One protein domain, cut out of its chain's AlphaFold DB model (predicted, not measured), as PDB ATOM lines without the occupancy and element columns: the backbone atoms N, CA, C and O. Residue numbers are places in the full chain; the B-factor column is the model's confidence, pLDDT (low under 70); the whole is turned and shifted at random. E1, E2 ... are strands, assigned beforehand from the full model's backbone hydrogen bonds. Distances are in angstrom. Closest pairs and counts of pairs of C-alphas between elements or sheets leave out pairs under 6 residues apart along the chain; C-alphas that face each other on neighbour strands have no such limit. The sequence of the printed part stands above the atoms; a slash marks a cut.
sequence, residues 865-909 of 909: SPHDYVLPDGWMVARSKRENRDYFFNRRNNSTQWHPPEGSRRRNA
ATOM      1  N   SER A 865      11.827  13.609 -31.731       90.56
ATOM      2  CA  SER A 865      11.107  12.638 -32.532       90.56
ATOM      3  C   SER A 865      10.172  11.895 -31.587       90.56
ATOM      4  O   SER A 865      10.613  11.468 -30.521       90.56
ATOM      5  N   PRO A 866       8.878  11.739 -31.888       89.50
ATOM      6  CA  PRO A 866       7.971  11.041 -30.979       89.50
ATOM      7  C   PRO A 866       8.432   9.605 -30.657       89.50
ATOM      8  O   PRO A 866       8.083   9.059 -29.613       89.50
ATOM      9  N   HIS A 867       9.304   9.032 -31.498       91.25
ATOM     10  CA  HIS A 867      10.028   7.776 -31.276       91.25
ATOM     11  C   HIS A 867      11.168   7.845 -30.229       91.25
ATOM     12  O   HIS A 867      11.592   6.803 -29.722       91.25
ATOM     13  N   ASP A 868      11.648   9.039 -29.869       95.31
ATOM     14  CA  ASP A 868      12.635   9.288 -28.807       95.31
ATOM     15  C   ASP A 868      12.046   9.059 -27.406       95.31
ATOM     16  O   ASP A 868      12.797   8.994 -26.435       95.31
ATOM     17  N   TYR A 869      10.724   8.917 -27.269       96.06
ATOM     18  CA  TYR A 869      10.076   8.591 -25.999       96.06
ATOM     19  C   TYR A 869       9.994   7.071 -25.799       96.06
ATOM     20  O   TYR A 869       9.414   6.340 -26.601       96.06
ATOM     21  N   VAL A 870      10.548   6.598 -24.684       97.50
ATOM     22  CA  VAL A 870      10.223   5.307 -24.077       97.50
ATOM     23  C   VAL A 870       8.845   5.460 -23.437       97.50
ATOM     24  O   VAL A 870       8.679   6.191 -22.457       97.50
ATOM     25  N   LEU A 871       7.842   4.824 -24.037       97.88
ATOM     26  CA  LEU A 871       6.447   4.916 -23.613       97.88
ATOM     27  C   LEU A 871       6.097   3.826 -22.583       97.88
ATOM     28  O   LEU A 871       6.663   2.735 -22.659       97.88
ATOM     29  N   PRO A 872       5.152   4.071 -21.652       97.94
ATOM     30  CA  PRO A 872       4.650   3.037 -20.750       97.94
ATOM     31  C   PRO A 872       3.874   1.939 -21.497       97.94
ATOM     32  O   PRO A 872       3.277   2.186 -22.547       97.94
ATOM     33  N   ASP A 873       3.814   0.739 -20.921       97.81
ATOM     34  CA  ASP A 873       3.178  -0.431 -21.536       97.81
ATOM     35  C   ASP A 873       1.749  -0.182 -22.048       97.81
ATOM     36  O   ASP A 873       0.836   0.188 -21.305       97.81
ATOM     37  N   GLY A 874       1.541  -0.495 -23.328       97.44
ATOM     38  CA  GLY A 874       0.269  -0.332 -24.031       97.44
ATOM     39  C   GLY A 874       0.163   0.963 -24.840       97.44
ATOM     40  O   GLY A 874      -0.675   1.025 -25.738       97.44
ATOM     41  N   TRP A 875       1.025   1.953 -24.595       98.38
ATOM     42  CA  TRP A 875       1.116   3.159 -25.418       98.38
ATOM     43  C   TRP A 875       1.963   2.937 -26.676       98.38
ATOM     44  O   TRP A 875       2.980   2.247 -26.656       98.38
ATOM     45  N   MET A 876       1.562   3.566 -27.778       97.94
ATOM     46  CA  MET A 876       2.302   3.606 -29.039       97.94
ATOM     47  C   MET A 876       2.183   4.981 -29.704       97.94
ATOM     48  O   MET A 876       1.196   5.689 -29.504       97.94
ATOM     49  N   VAL A 877       3.170   5.344 -30.524       97.94
ATOM     50  CA  VAL A 877       3.083   6.503 -31.425       97.94
ATOM     51  C   VAL A 877       2.277   6.113 -32.667       97.94
ATOM     52  O   VAL A 877       2.507   5.048 -33.241       97.94
ATOM     53  N   ALA A 878       1.376   6.985 -33.111       97.62
ATOM     54  CA  ALA A 878       0.684   6.881 -34.392       97.62
ATOM     55  C   ALA A 878       0.589   8.261 -35.063       97.62
ATOM     56  O   ALA A 878       0.529   9.277 -34.378       97.62
ATOM     57  N   ARG A 879       0.553   8.311 -36.402       97.94
ATOM     58  CA  ARG A 879       0.461   9.569 -37.166       97.94
ATOM     59  C   ARG A 879      -0.969   9.846 -37.623       97.94
ATOM     60  O   ARG A 879      -1.624   8.977 -38.198       97.94
ATOM     61  N   SER A 880      -1.468  11.059 -37.392       97.50
ATOM     62  CA  SER A 880      -2.782  11.505 -37.868       97.50
ATOM     63  C   SER A 880      -2.736  11.750 -39.375       97.50
ATOM     64  O   SER A 880      -2.041  12.656 -39.833       97.50
ATOM     65  N   LYS A 881      -3.516  10.983 -40.155       97.44
ATOM     66  CA  LYS A 881      -3.639  11.167 -41.616       97.44
ATOM     67  C   LYS A 881      -4.109  12.578 -42.009       97.44
ATOM     68  O   LYS A 881      -3.773  13.033 -43.093       97.44
ATOM     69  N   ARG A 882      -4.899  13.250 -41.158       97.44
ATOM     70  CA  ARG A 882      -5.482  14.576 -41.444       97.44
ATOM     71  C   ARG A 882      -4.530  15.728 -41.125       97.44
ATOM     72  O   ARG A 882      -4.540  16.731 -41.824       97.44
ATOM     73  N   GLU A 883      -3.751  15.597 -40.056       96.25
ATOM     74  CA  GLU A 883      -2.935  16.695 -39.513       96.25
ATOM     75  C   GLU A 883      -1.432  16.514 -39.756       96.25
ATOM     76  O   GLU A 883      -0.655  17.419 -39.467       96.25
ATOM     77  N   ASN A 884      -1.011  15.338 -40.239       96.50
ATOM     78  CA  ASN A 884       0.389  14.908 -40.356       96.50
ATOM     79  C   ASN A 884       1.195  15.032 -39.040       96.50
ATOM     80  O   ASN A 884       2.422  15.109 -39.045       96.50
ATOM     81  N   ARG A 885       0.489  15.048 -37.904       97.00
ATOM     82  CA  ARG A 885       1.034  15.122 -36.545       97.00
ATOM     83  C   ARG A 885       0.984  13.761 -35.880       97.00
ATOM     84  O   ARG A 885       0.014  13.019 -36.043       97.00
ATOM     85  N   ASP A 886       2.012  13.466 -35.105       97.62
ATOM     86  CA  ASP A 886       2.071  12.264 -34.288       97.62
ATOM     87  C   ASP A 886       1.311  12.462 -32.972       97.62
ATOM     88  O   ASP A 886       1.345  13.534 -32.368       97.62
ATOM     89  N   TYR A 887       0.620  11.412 -32.541       97.88
ATOM     90  CA  TYR A 887      -0.119  11.326 -31.290       97.88
ATOM     91  C   TYR A 887       0.209  10.015 -30.579       97.88
ATOM     92  O   TYR A 887       0.669   9.042 -31.181       97.88
ATOM     93  N   PHE A 888      -0.053   9.986 -29.277       98.19
ATOM     94  CA  PHE A 888       0.127   8.812 -28.439       98.19
ATOM     95  C   PHE A 888      -1.224   8.110 -28.289       98.19
ATOM     96  O   PHE A 888      -2.219   8.724 -27.899       98.19
ATOM     97  N   PHE A 889      -1.265   6.827 -28.636       98.31
ATOM     98  CA  PHE A 889      -2.446   5.970 -28.570       98.31
ATOM     99  C   PHE A 889      -2.222   4.845 -27.566       98.31
ATOM    100  O   PHE A 889      -1.215   4.141 -27.640       98.31
ATOM    101  N   ASN A 890      -3.162   4.649 -26.648       98.31
ATOM    102  CA  ASN A 890      -3.121   3.564 -25.678       98.31
ATOM    103  C   ASN A 890      -4.019   2.407 -26.127       98.31
ATOM    104  O   ASN A 890      -5.245   2.498 -26.126       98.31
ATOM    105  N   ARG A 891      -3.396   1.275 -26.460       98.19
ATOM    106  CA  ARG A 891      -4.067   0.057 -26.934       98.19
ATOM    107  C   ARG A 891      -4.926  -0.646 -25.876       98.19
ATOM    108  O   ARG A 891      -5.679  -1.542 -26.239       98.19
ATOM    109  N   ARG A 892      -4.792  -0.310 -24.583       97.94
ATOM    110  CA  ARG A 892      -5.538  -0.960 -23.485       97.94
ATOM    111  C   ARG A 892      -6.920  -0.344 -23.243       97.94
ATOM    112  O   ARG A 892      -7.821  -1.052 -22.812       97.94
ATOM    113  N   ASN A 893      -7.090   0.952 -23.508       97.69
ATOM    114  CA  ASN A 893      -8.333   1.708 -23.268       97.69
ATOM    115  C   ASN A 893      -8.820   2.503 -24.502       97.69
ATOM    116  O   ASN A 893      -9.835   3.189 -24.422       97.69
ATOM    117  N   ASN A 894      -8.092   2.432 -25.622       97.88
ATOM    118  CA  ASN A 894      -8.298   3.194 -26.856       97.88
ATOM    119  C   ASN A 894      -8.214   4.733 -26.718       97.88
ATOM    120  O   ASN A 894      -8.712   5.445 -27.590       97.88
ATOM    121  N   SER A 895      -7.573   5.277 -25.675       98.00
ATOM    122  CA  SER A 895      -7.409   6.734 -25.534       98.00
ATOM    123  C   SER A 895      -6.295   7.283 -26.431       98.00
ATOM    124  O   SER A 895      -5.182   6.749 -26.439       98.00
ATOM    125  N   THR A 896      -6.563   8.395 -27.117       98.12
ATOM    126  CA  THR A 896      -5.571   9.199 -27.846       98.12
ATOM    127  C   THR A 896      -5.240  10.490 -27.097       98.12
ATOM    128  O   THR A 896      -6.113  11.101 -26.483       98.12
ATOM    129  N   GLN A 897      -3.985  10.936 -27.171       97.75
ATOM    130  CA  GLN A 897      -3.555  12.245 -26.670       97.75
ATOM    131  C   GLN A 897      -2.356  12.797 -27.451       97.75
ATOM    132  O   GLN A 897      -1.536  12.046 -27.978       97.75
ATOM    133  N   TRP A 898      -2.242  14.125 -27.509       97.44
ATOM    134  CA  TRP A 898      -1.183  14.826 -28.249       97.44
ATOM    135  C   TRP A 898       0.126  14.994 -27.466       97.44
ATOM    136  O   TRP A 898       1.185  15.165 -28.064       97.44
ATOM    137  N   HIS A 899       0.069  14.935 -26.136       96.81
ATOM    138  CA  HIS A 899       1.249  15.006 -25.275       96.81
ATOM    139  C   HIS A 899       1.731  13.600 -24.892       96.81
ATOM    140  O   HIS A 899       0.893  12.699 -24.772       96.81
ATOM    141  N   PRO A 900       3.043  13.388 -24.668       96.81
ATOM    142  CA  PRO A 900       3.549  12.123 -24.148       96.81
ATOM    143  C   PRO A 900       2.838  11.749 -22.834       96.81
ATOM    144  O   PRO A 900       2.574  12.638 -22.021       96.81
ATOM    145  N   PRO A 901       2.494  10.470 -22.607       97.50
ATOM    146  CA  PRO A 901       1.825  10.040 -21.383       97.50
ATOM    147  C   PRO A 901       2.731  10.200 -20.160       97.50
ATOM    148  O   PRO A 901       3.958  10.111 -20.263       97.50
ATOM    149  N   GLU A 902       2.132  10.395 -18.987       96.69
ATOM    150  CA  GLU A 902       2.877  10.423 -17.726       96.69
ATOM    151  C   GLU A 902       3.664   9.118 -17.534       96.69
ATOM    152  O   GLU A 902       3.221   8.030 -17.909       96.69
ATOM    153  N   GLY A 903       4.888   9.235 -17.016       95.75
ATOM    154  CA  GLY A 903       5.836   8.123 -16.944       95.75
ATOM    155  C   GLY A 903       6.585   7.817 -18.248       95.75
ATOM    156  O   GLY A 903       7.546   7.051 -18.198       95.75
ATOM    157  N   SER A 904       6.235   8.427 -19.392       96.62
ATOM    158  CA  SER A 904       7.111   8.368 -20.569       96.62
ATOM    159  C   SER A 904       8.431   9.092 -20.294       96.62
ATOM    160  O   SER A 904       8.461  10.227 -19.814       96.62
ATOM    161  N   ARG A 905       9.546   8.424 -20.591       95.50
ATOM    162  CA  ARG A 905      10.898   8.982 -20.453       95.50
ATOM    163  C   ARG A 905      11.485   9.191 -21.836       95.50
ATOM    164  O   ARG A 905      11.254   8.381 -22.728       95.50
ATOM    165  N   ARG A 906      12.271  10.244 -22.043       94.31
ATOM    166  CA  ARG A 906      13.091  10.332 -23.259       94.31
ATOM    167  C   ARG A 906      14.184   9.269 -23.163       94.31
ATOM    168  O   ARG A 906      14.760   9.076 -22.102       94.31
ATOM    169  N   ARG A 907      14.466   8.586 -24.269       91.06
ATOM    170  CA  ARG A 907      15.450   7.496 -24.374       91.06
ATOM    171  C   ARG A 907      16.890   7.961 -24.111       91.06
ATOM    172  O   ARG A 907      17.740   7.144 -23.785       91.06
ATOM    173  N   ASN A 908      17.123   9.267 -24.254       87.88
ATOM    174  CA  ASN A 908      18.425   9.930 -24.206       87.88
ATOM    175  C   ASN A 908      18.440  11.068 -23.152       87.88
ATOM    176  O   ASN A 908      18.984  12.137 -23.432       87.88
ATOM    177  N   ALA A 909      17.761  10.896 -22.009       76.38
ATOM    178  CA  ALA A 909      17.680  11.876 -20.914       76.38
ATOM    179  C   ALA A 909      17.792  11.206 -19.536       76.38
ATOM    180  O   ALA A 909      17.470   9.999 -19.458       76.38
TER     181      ALA A 909
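AT A GLANCE: This is residues 865 to 909 of the 909 residues of the protein "WW domain-containing protein" of Ectocarpus sp. CCAP 1310/34 (UniProt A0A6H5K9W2). With little regular structure, this is a small flat domain built on one hairpin, E1 and E2, with a short run, residues 896 to 897, paired beside E2. The unnamed tail then folds back to the opening stretch, where residues 905 to 906 pair antiparallel with residues 869 to 870. The printed part has 45 residues, with no named helix and two strands, E1 then E2, in one antiparallel sheet; the class is all strand, although the named elements hold only 10 residues. It is compact, with a radius of gyration of the C-alphas of 10.3 A and spans of 31 by 23 by 12 A.

IN THESE COORDINATES: E1, residues 875 to 879, begins at C-alpha 875 (1.116, 3.159, -25.418) and is 13.4 A long. E2, residues 886 to 890, is 13.3 A long and ends at C-alpha 890 (-3.121, 3.564, -25.678).

HOW THE PARTS SIT: The hairpin's strands E1 and E2 are antiparallel, at 147 degrees between directions. C-alphas 877 and 888 face each other at 4.8 A. N 876 and O 889, at 2.8 A, are within hydrogen-bond range.

THE WHOLE: The C-alphas farthest apart, of Arg 882 and Ala 909, are 31.1 A apart. The printed part has no cut, and the link from E1 to E2 is short. No printed residue is under 70 in pLDDT.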